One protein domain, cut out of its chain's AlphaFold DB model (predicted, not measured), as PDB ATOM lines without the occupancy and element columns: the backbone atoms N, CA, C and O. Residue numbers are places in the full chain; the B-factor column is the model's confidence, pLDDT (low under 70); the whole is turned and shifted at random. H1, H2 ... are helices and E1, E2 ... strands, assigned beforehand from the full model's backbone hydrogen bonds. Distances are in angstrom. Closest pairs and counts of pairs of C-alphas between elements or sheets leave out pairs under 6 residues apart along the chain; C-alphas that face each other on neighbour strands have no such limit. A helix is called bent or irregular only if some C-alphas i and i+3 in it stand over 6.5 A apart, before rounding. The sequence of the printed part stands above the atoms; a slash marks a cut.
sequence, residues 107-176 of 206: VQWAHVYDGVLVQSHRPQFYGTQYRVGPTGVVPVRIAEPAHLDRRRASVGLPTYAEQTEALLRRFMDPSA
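This is residues 107 to 176 of the 206 residues of an uncharacterized protein of Streptomyces sp. Z26 (UniProt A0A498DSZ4). A small hairpin of two strands, E1 and E2, and the helix H3 beside E2 reach toward one end of the domain, while the helices H1 and H2 lie at the other end, near each other. Residues 126 to 129, in no named element, pass through the middle between these parts. The printed part has 70 residues, with three named helices and two named strands in the order H1, E1, E2, H2, H3; the sheet, E1 - E2, is antiparallel and the class is mostly helix. The whole is compact and rounded, with a radius of gyration of the C-alphas of 12.1 A and spans of 30 by 24 by 22 A.

Start at the hairpin of E1, residues 130 to 133, and E2, residues 136 to 139, antiparallel at 139 degrees between directions. There N 131 and O 138 are within hydrogen-bond range at 2.8 A, as are N 136 and O 133 at 3.1 A. Next look at H3, residues 160 to 172: its closest C-alphas to E2 are those of Leu 168 and Val 137, 6.7 A apart. H2, residues 145 to 154, and H3 only just touch, with 3 pairs of C-alphas within 8 A, and H3 does so with residue 160 alone. The closest C-alphas are those of Asp 149 and Tyr 160, 6.3 A apart, and the lines are about perpendicular at 90 degrees. H2 is irregular, with C-alphas 146 and 149 7.9 A apart, and its line is a rough one. H1, residues 107 to 119, is near H2, with 5 pairs of C-alphas within 10 A, and apart from E2 and H3. Every O i to N i+4 pair is within hydrogen-bond range in H1 and H3, and 4 of 6 are in H2.

Find C-alpha 130 at (-106.209, -61.498, 134.382), where E1 begins. H1 begins at C-alpha 107, (-110.114, -46.645, 138.484), and runs 18.7 A to C-alpha 119. H2 measures 15.0 A, and H3 runs 18.3 A to C-alpha 172 at (-117.301, -66.161, 124.790).

The farthest C-alphas, those of Glu 144 and Ser 175, are 34.5 A apart. The printed part has no cut and no long link. Look for low confidence at residues 174 to 176, under 70; the mean pLDDT of the printed part is 90.5.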
ATOM      1  N   VAL A 107    -110.080 -45.320 139.119       97.38
ATOM      2  CA  VAL A 107    -110.114 -46.645 138.484       97.38
ATOM      3  C   VAL A 107    -108.934 -46.856 137.529       97.38
ATOM      4  O   VAL A 107    -108.270 -47.886 137.614       97.38
ATOM      5  N   GLN A 108    -108.589 -45.866 136.697       97.94
ATOM      6  CA  GLN A 108    -107.428 -45.941 135.799       97.94
ATOM      7  C   GLN A 108    -106.135 -46.173 136.597       97.94
ATOM      8  O   GLN A 108    -105.335 -47.047 136.266       97.94
ATOM      9  N   TRP A 109    -105.958 -45.441 137.702       98.19
ATOM     10  CA  TRP A 109    -104.817 -45.637 138.595       98.19
ATOM     11  C   TRP A 109    -104.784 -47.047 139.206       98.19
ATOM     12  O   TRP A 109    -103.726 -47.673 139.221       98.19
ATOM     13  N   ALA A 110    -105.929 -47.574 139.656       98.25
ATOM     14  CA  ALA A 110    -106.024 -48.915 140.236       98.25
ATOM     15  C   ALA A 110    -105.587 -50.016 139.252       98.25
ATOM     16  O   ALA A 110    -104.869 -50.937 139.645       98.25
ATOM     17  N   HIS A 111    -105.944 -49.884 137.970       97.44
ATOM     18  CA  HIS A 111    -105.515 -50.813 136.922       97.44
ATOM     19  C   HIS A 111    -103.992 -50.825 136.731       97.44
ATOM     20  O   HIS A 111    -103.384 -51.898 136.695       97.44
ATOM     21  N   VAL A 112    -103.361 -49.649 136.636       97.25
ATOM     22  CA  VAL A 112    -101.896 -49.550 136.488       97.25
ATOM     23  C   VAL A 112    -101.193 -50.044 137.756       97.25
ATOM     24  O   VAL A 112    -100.196 -50.759 137.664       97.25
ATOM     25  N   TYR A 113    -101.728 -49.725 138.940       98.00
ATOM     26  CA  TYR A 113    -101.181 -50.160 140.227       98.00
ATOM     27  C   TYR A 113    -101.110 -51.685 140.342       98.00
ATOM     28  O   TYR A 113    -100.054 -52.239 140.654       98.00
ATOM     29  N   ASP A 114    -102.206 -52.377 140.036       97.62
ATOM     30  CA  ASP A 114    -102.220 -53.837 140.031       97.62
ATOM     31  C   ASP A 114    -101.277 -54.412 138.964       97.62
ATOM     32  O   ASP A 114    -100.621 -55.423 139.214       97.62
ATOM     33  N   GLY A 115    -101.150 -53.753 137.807       95.25
ATOM     34  CA  GLY A 115    -100.175 -54.118 136.776       95.25
ATOM     35  C   GLY A 115     -98.735 -54.118 137.302       95.25
ATOM     36  O   GLY A 115     -98.016 -55.100 137.112       95.25
ATOM     37  N   VAL A 116     -98.343 -53.066 138.030       95.69
ATOM     38  CA  VAL A 116     -97.022 -52.953 138.680       95.69
ATOM     39  C   VAL A 116     -96.807 -54.070 139.708       95.69
ATOM     40  O   VAL A 116     -95.723 -54.659 139.774       95.69
ATOM     41  N   LEU A 117     -97.830 -54.395 140.507       96.12
ATOM     42  CA  LEU A 117     -97.751 -55.487 141.484       96.12
ATOM     43  C   LEU A 117     -97.526 -56.838 140.804       96.12
ATOM     44  O   LEU A 117     -96.615 -57.565 141.200       96.12
ATOM     45  N   VAL A 118     -98.307 -57.141 139.765       94.38
ATOM     46  CA  VAL A 118     -98.217 -58.404 139.025       94.38
ATOM     47  C   VAL A 118     -96.848 -58.579 138.373       94.38
ATOM     48  O   VAL A 118     -96.255 -59.650 138.502       94.38
ATOM     49  N   GLN A 119     -96.316 -57.538 137.731       91.56
ATOM     50  CA  GLN A 119     -94.976 -57.576 137.135       91.56
ATOM     51  C   GLN A 119     -93.875 -57.766 138.179       91.56
ATOM     52  O   GLN A 119     -92.878 -58.426 137.917       91.56
ATOM     53  N   SER A 120     -94.082 -57.249 139.390       92.44
ATOM     54  CA  SER A 120     -93.178 -57.458 140.528       92.44
ATOM     55  C   SER A 120     -93.408 -58.801 141.241       92.44
ATOM     56  O   SER A 120     -92.972 -58.971 142.379       92.44
ATOM     57  N   HIS A 121     -94.146 -59.735 140.628       94.19
ATOM     58  CA  HIS A 121     -94.546 -61.029 141.199       94.19
ATOM     59  C   HIS A 121     -95.271 -60.935 142.554       94.19
ATOM     60  O   HIS A 121     -95.302 -61.892 143.335       94.19
ATOM     61  N   ARG A 122     -95.887 -59.786 142.843       96.56
ATOM     62  CA  ARG A 122     -96.677 -59.558 144.053       96.56
ATOM     63  C   ARG A 122     -98.158 -59.797 143.776       96.56
ATOM     64  O   ARG A 122     -98.622 -59.583 142.656       96.56
ATOM     65  N   PRO A 123     -98.926 -60.235 144.788       97.50
ATOM     66  CA  PRO A 123    -100.367 -60.327 144.643       97.50
ATOM     67  C   PRO A 123    -100.960 -58.937 144.382       97.50
ATOM     68  O   PRO A 123    -100.577 -57.963 145.031       97.50
ATOM     69  N   GLN A 124    -101.893 -58.859 143.440       97.44
ATOM     70  CA  GLN A 124    -102.585 -57.619 143.096       97.44
ATOM     71  C   GLN A 124    -103.590 -57.213 144.180       97.44
ATOM     72  O   GLN A 124    -104.094 -58.062 144.925       97.44
ATOM     73  N   PHE A 125    -103.897 -55.923 144.270       97.94
ATOM     74  CA  PHE A 125    -104.684 -55.357 145.362       97.94
ATOM     75  C   PHE A 125    -106.155 -55.157 144.979       97.94
ATOM     76  O   PHE A 125    -107.038 -55.490 145.775       97.94
ATOM     77  N   TYR A 126    -106.443 -54.677 143.768       98.12
ATOM     78  CA  TYR A 126    -107.807 -54.421 143.285       98.12
ATOM     79  C   TYR A 126    -108.380 -55.540 142.403       98.12
ATOM     80  O   TYR A 126    -109.582 -55.540 142.116       98.12
ATOM     81  N   GLY A 127    -107.571 -56.530 142.020       96.94
ATOM     82  CA  GLY A 127    -108.024 -57.671 141.228       96.94
ATOM     83  C   GLY A 127    -108.324 -57.313 139.772       96.94
ATOM     84  O   GLY A 127    -109.280 -57.847 139.219       96.94
ATOM     85  N   THR A 128    -107.598 -56.369 139.166       96.12
ATOM     86  CA  THR A 128    -107.869 -55.915 137.789       96.12
ATOM     87  C   THR A 128    -107.149 -56.707 136.695       96.12
ATOM     88  O   THR A 128    -107.456 -56.530 135.518       96.12
ATOM     89  N   GLN A 129    -106.160 -57.524 137.050       94.50
ATOM     90  CA  GLN A 129    -105.287 -58.244 136.126       94.50
ATOM     91  C   GLN A 129    -105.712 -59.705 135.994       94.50
ATOM     92  O   GLN A 129    -105.892 -60.424 136.984       94.50
ATOM     93  N   TYR A 130    -105.794 -60.154 134.748       91.56
ATOM     94  CA  TYR A 130    -106.209 -61.498 134.382       91.56
ATOM     95  C   TYR A 130    -105.243 -62.088 133.354       91.56
ATOM     96  O   TYR A 130    -104.531 -61.366 132.658       91.56
ATOM     97  N   ARG A 131    -105.241 -63.413 133.243       87.19
ATOM     98  CA  ARG A 131    -104.517 -64.166 132.220       87.19
ATOM     99  C   ARG A 131    -105.470 -65.121 131.517       87.19
ATOM    100  O   ARG A 131    -106.434 -65.590 132.121       87.19
ATOM    101  N   VAL A 132    -105.182 -65.443 130.264       80.50
ATOM    102  CA  VAL A 132    -105.895 -66.510 129.558       80.50
ATOM    103  C   VAL A 132    -105.377 -67.852 130.074       80.50
ATOM    104  O   VAL A 132    -104.170 -68.082 130.155       80.50
ATOM    105  N   GLY A 133    -106.293 -68.709 130.505       78.75
ATOM    106  CA  GLY A 133    -106.047 -70.091 130.892       78.75
ATOM    107  C   GLY A 133    -106.854 -71.062 130.022       78.75
ATOM    108  O   GLY A 133    -107.641 -70.627 129.182       78.75
ATOM    109  N   PRO A 134    -106.701 -72.381 130.236       71.44
ATOM    110  CA  PRO A 134    -107.352 -73.407 129.412       71.44
ATOM    111  C   PRO A 134    -108.884 -73.322 129.385       71.44
ATOM    112  O   PRO A 134    -109.508 -73.736 128.418       71.44
ATOM    113  N   THR A 135    -109.490 -72.793 130.450       70.12
ATOM    114  CA  THR A 135    -110.946 -72.692 130.633       70.12
ATOM    115  C   THR A 135    -111.474 -71.260 130.489       70.12
ATOM    116  O   THR A 135    -112.609 -70.987 130.870       70.12
ATOM    117  N   GLY A 136    -110.658 -70.338 129.968       75.38
ATOM    118  CA  GLY A 136    -111.008 -68.929 129.789       75.38
ATOM    119  C   GLY A 136    -110.143 -67.981 130.619       75.38
ATOM    120  O   GLY A 136    -108.988 -68.266 130.932       75.38
ATOM    121  N   VAL A 137    -110.688 -66.814 130.952       81.56
ATOM    122  CA  VAL A 137    -109.961 -65.742 131.644       81.56
ATOM    123  C   VAL A 137    -109.921 -66.021 133.151       81.56
ATOM    124  O   VAL A 137    -110.960 -66.113 133.797       81.56
ATOM    125  N   VAL A 138    -108.720 -66.140 133.725       86.88
ATOM    126  CA  VAL A 138    -108.509 -66.407 135.158       86.88
ATOM    127  C   VAL A 138    -107.744 -65.261 135.826       86.88
ATOM    128  O   VAL A 138    -106.861 -64.668 135.201       86.88
ATOM    129  N   PRO A 139    -108.038 -64.922 137.093       90.19
ATOM    130  CA  PRO A 139    -107.319 -63.856 137.783       90.19
ATOM    131  C   PRO A 139    -105.858 -64.208 138.032       90.19
ATOM    132  O   PRO A 139    -105.491 -65.362 138.286       90.19
ATOM    133  N   VAL A 140    -105.018 -63.177 138.053       94.19
ATOM    134  CA  VAL A 140    -103.710 -63.260 138.712       94.19
ATOM    135  C   VAL A 140    -103.913 -63.224 140.236       94.19
ATOM    136  O   VAL A 140    -104.919 -62.711 140.719       94.19
ATOM    137  N   ARG A 141    -102.976 -63.781 141.017       96.25
ATOM    138  CA  ARG A 141    -103.056 -63.887 142.487       96.25
ATOM    139  C   ARG A 141    -103.479 -62.563 143.149       96.25
ATOM    140  O   ARG A 141    -102.826 -61.549 142.934       96.25
ATOM    141  N   ILE A 142    -104.508 -62.605 144.000       97.50
ATOM    142  CA  ILE A 142    -105.089 -61.441 144.696       97.50
ATOM    143  C   ILE A 142    -104.690 -61.448 146.178       97.50
ATOM    144  O   ILE A 142    -104.706 -62.497 146.826       97.50
ATOM    145  N   ALA A 143    -104.340 -60.283 146.719       96.75
ATOM    146  CA  ALA A 143    -104.078 -60.097 148.143       96.75
ATOM    147  C   ALA A 143    -105.401 -60.031 148.915       96.75
ATOM    148  O   ALA A 143    -106.301 -59.297 148.517       96.75
ATOM    149  N   GLU A 144    -105.523 -60.776 150.017       95.25
ATOM    150  CA  GLU A 144    -106.700 -60.766 150.907       95.25
ATOM    151  C   GLU A 144    -108.055 -60.702 150.164       95.25
ATOM    152  O   GLU A 144    -108.734 -59.664 150.200       95.25
ATOM    153  N   PRO A 145    -108.464 -61.783 149.468       95.50
ATOM    154  CA  PRO A 145    -109.673 -61.778 148.639       95.50
ATOM    155  C   PRO A 145    -110.957 -61.416 149.402       95.50
ATOM    156  O   PRO A 145    -111.851 -60.807 148.825       95.50
ATOM    157  N   ALA A 146    -111.027 -61.709 150.706       96.38
ATOM    158  CA  ALA A 146    -112.177 -61.389 151.557       96.38
ATOM    159  C   ALA A 146    -112.491 -59.881 151.643       96.38
ATOM    160  O   ALA A 146    -113.627 -59.500 151.903       96.38
ATOM    161  N   HIS A 147    -111.502 -59.015 151.403       96.12
ATOM    162  CA  HIS A 147    -111.656 -57.556 151.451       96.12
ATOM    163  C   HIS A 147    -111.705 -56.907 150.058       96.12
ATOM    164  O   HIS A 147    -111.746 -55.679 149.953       96.12
ATOM    165  N   LEU A 148    -111.685 -57.706 148.987       97.44
ATOM    166  CA  LEU A 148    -111.500 -57.236 147.617       97.44
ATOM    167  C   LEU A 148    -112.575 -56.237 147.177       97.44
ATOM    168  O   LEU A 148    -112.237 -55.135 146.747       97.44
ATOM    169  N   ASP A 149    -113.854 -56.574 147.335       98.06
ATOM    170  CA  ASP A 149    -114.946 -55.717 146.856       98.06
ATOM    171  C   ASP A 149    -115.025 -54.386 147.604       98.06
ATOM    172  O   ASP A 149    -115.295 -53.352 146.996       98.06
ATOM    173  N   ARG A 150    -114.665 -54.364 148.893       97.88
ATOM    174  CA  ARG A 150    -114.528 -53.111 149.651       97.88
ATOM    175  C   ARG A 150    -113.462 -52.200 149.036       97.88
ATOM    176  O   ARG A 150    -113.676 -50.993 148.920       97.88
ATOM    177  N   ARG A 151    -112.314 -52.758 148.635       97.69
ATOM    178  CA  ARG A 151    -111.240 -51.992 147.981       97.69
ATOM    179  C   ARG A 151    -111.658 -51.532 146.589       97.69
ATOM    180  O   ARG A 151    -111.452 -50.369 146.254       97.69
ATOM    181  N   ARG A 152    -112.299 -52.401 145.805       98.06
ATOM    182  CA  ARG A 152    -112.820 -52.079 144.466       98.06
ATOM    183  C   ARG A 152    -113.829 -50.930 144.513       98.06
ATOM    184  O   ARG A 152    -113.659 -49.947 143.794       98.06
ATOM    185  N   ALA A 153    -114.775 -50.972 145.450       97.88
ATOM    186  CA  ALA A 153    -115.739 -49.894 145.657       97.88
ATOM    187  C   ALA A 153    -115.068 -48.547 145.991       97.88
ATOM    188  O   ALA A 153    -115.508 -47.507 145.509       97.88
ATOM    189  N   SER A 154    -113.963 -48.550 146.754       97.00
ATOM    190  CA  SER A 154    -113.247 -47.315 147.125       97.00
ATOM    191  C   SER A 154    -112.630 -46.557 145.940       97.00
ATOM    192  O   SER A 154    -112.364 -45.360 146.054       97.00
ATOM    193  N   VAL A 155    -112.437 -47.234 144.803       96.81
ATOM    194  CA  VAL A 155    -111.876 -46.660 143.569       96.81
ATOM    195  C   VAL A 155    -112.877 -46.614 142.409       96.81
ATOM    196  O   VAL A 155    -112.510 -46.207 141.309       96.81
ATOM    197  N   GLY A 156    -114.137 -46.998 142.650       95.81
ATOM    198  CA  GLY A 156    -115.202 -46.996 141.641       95.81
ATOM    199  C   GLY A 156    -115.204 -48.202 140.695       95.81
ATOM    200  O   GLY A 156    -115.831 -48.143 139.642       95.81
ATOM    201  N   LEU A 157    -114.513 -49.289 141.048       96.75
ATOM    202  CA  LEU A 157    -114.588 -50.552 140.311       96.75
ATOM    203  C   LEU A 157    -115.884 -51.312 140.664       96.75
ATOM    204  O   LEU A 157    -116.306 -51.267 141.824       96.75
ATOM    205  N   PRO A 158    -116.478 -52.061 139.710       95.88
ATOM    206  CA  PRO A 158    -117.585 -52.978 140.004       95.88
ATOM    207  C   PRO A 158    -117.120 -54.091 140.947       95.88
ATOM    208  O   PRO A 158    -115.913 -54.288 141.121       95.88
ATOM    209  N   THR A 159    -118.037 -54.873 141.511       96.44
ATOM    210  CA  THR A 159    -117.650 -56.060 142.290       96.44
ATOM    211  C   THR A 159    -116.825 -57.026 141.438       96.44
ATOM    212  O   THR A 159    -116.853 -57.010 140.200       96.44
ATOM    213  N   TYR A 160    -116.033 -57.866 142.091       94.06
ATOM    214  CA  TYR A 160    -115.201 -58.838 141.402       94.06
ATOM    215  C   TYR A 160    -116.043 -59.861 140.618       94.06
ATOM    216  O   TYR A 160    -115.653 -60.271 139.520       94.06
ATOM    217  N   ALA A 161    -117.217 -60.224 141.142       92.44
ATOM    218  CA  ALA A 161    -118.168 -61.106 140.472       92.44
ATOM    219  C   ALA A 161    -118.708 -60.486 139.171       92.44
ATOM    220  O   ALA A 161    -118.564 -61.095 138.111       92.44
ATOM    221  N   GLU A 162    -119.227 -59.254 139.225       93.38
ATOM    222  CA  GLU A 162    -119.722 -58.524 138.044       93.38
ATOM    223  C   GLU A 162    -118.630 -58.361 136.980       93.38
ATOM    224  O   GLU A 162    -118.866 -58.556 135.787       93.38
ATOM    225  N   GLN A 163    -117.403 -58.039 137.405       92.69
ATOM    226  CA  GLN A 163    -116.278 -57.891 136.485       92.69
ATOM    227  C   GLN A 163    -115.926 -59.202 135.784       92.69
ATOM    228  O   GLN A 163    -115.661 -59.205 134.580       92.69
ATOM    229  N   THR A 164    -115.893 -60.302 136.534       88.44
ATOM    230  CA  THR A 164    -115.550 -61.621 135.997       88.44
ATOM    231  C   THR A 164    -116.625 -62.099 135.028       88.44
ATOM    232  O   THR A 164    -116.299 -62.585 133.950       88.44
ATOM    233  N   GLU A 165    -117.901 -61.885 135.351       88.56
ATOM    234  CA  GLU A 165    -119.009 -62.194 134.450       88.56
ATOM    235  C   GLU A 165    -118.918 -61.395 133.140       88.56
ATOM    236  O   GLU A 165    -119.022 -61.969 132.055       88.56
ATOM    237  N   ALA A 166    -118.649 -60.088 133.218       87.31
ATOM    238  CA  ALA A 166    -118.473 -59.250 132.034       87.31
ATOM    239  C   ALA A 166    -117.299 -59.720 131.152       87.31
ATOM    240  O   ALA A 166    -117.411 -59.737 129.925       87.31
ATOM    241  N   LEU A 167    -116.186 -60.136 131.767       85.12
ATOM    242  CA  LEU A 167    -115.024 -60.664 131.048       85.12
ATOM    243  C   LEU A 167    -115.319 -62.003 130.375       85.12
ATOM    244  O   LEU A 167    -114.951 -62.186 129.217       85.12
ATOM    245  N   LEU A 168    -116.003 -62.917 131.066       83.69
ATOM    246  CA  LEU A 168    -116.399 -64.206 130.499       83.69
ATOM    247  C   LEU A 168    -117.344 -64.019 129.310       83.69
ATOM    248  O   LEU A 168    -117.130 -64.634 128.271       83.69
ATOM    249  N   ARG A 169    -118.329 -63.116 129.413       84.56
ATOM    250  CA  ARG A 169    -119.216 -62.786 128.285       84.56
ATOM    251  C   ARG A 169    -118.432 -62.267 127.079       84.56
ATOM    252  O   ARG A 169    -118.641 -62.754 125.976       84.56
ATOM    253  N   ARG A 170    -117.485 -61.344 127.289       79.81
ATOM    254  CA  ARG A 170    -116.623 -60.800 126.220       79.81
ATOM    255  C   ARG A 170    -115.703 -61.850 125.596       79.81
ATOM    256  O   ARG A 170    -115.411 -61.769 124.410       79.81
ATOM    257  N   PHE A 171    -115.225 -62.802 126.391       76.38
ATOM    258  CA  PHE A 171    -114.389 -63.893 125.899       76.38
ATOM    259  C   PHE A 171    -115.194 -64.894 125.058       76.38
ATOM    260  O   PHE A 171    -114.713 -65.343 124.024       76.38
ATOM    261  N   MET A 172    -116.419 -65.216 125.484       78.81
ATOM    262  CA  MET A 172    -117.301 -66.161 124.790       78.81
ATOM    263  C   MET A 172    -117.967 -65.569 123.541       78.81
ATOM    264  O   MET A 172    -118.221 -66.303 122.592       78.81
ATOM    265  N   ASP A 173    -118.232 -64.260 123.526       76.44
ATOM    266  CA  ASP A 173    -118.764 -63.534 122.371       76.44
ATOM    267  C   ASP A 173    -117.958 -62.245 122.112       76.44
ATOM    268  O   ASP A 173    -118.322 -61.153 122.573       76.44
ATOM    269  N   PRO A 174    -116.848 -62.345 121.356       64.25
ATOM    270  CA  PRO A 174    -116.019 -61.191 121.017       64.25
ATOM    271  C   PRO A 174    -116.761 -60.137 120.180       64.25
ATOM    272  O   PRO A 174    -116.394 -58.961 120.219       64.25
ATOM    273  N   SER A 175    -117.808 -60.537 119.446       57.50
ATOM    274  CA  SER A 175    -118.565 -59.664 118.542       57.50
ATOM    275  C   SER A 175    -119.508 -58.714 119.290       57.50
ATOM    276  O   SER A 175    -119.634 -57.548 118.914       57.50
ATOM    277  N   ALA A 176    -120.078 -59.149 120.418       49.56
ATOM    278  CA  ALA A 176    -120.921 -58.318 121.283       49.56
ATOM    279  C   ALA A 176    -120.135 -57.259 122.086       49.56
ATOM    280  O   ALA A 176    -120.701 -56.280 122.583       49.56
TER     281      ALA A 176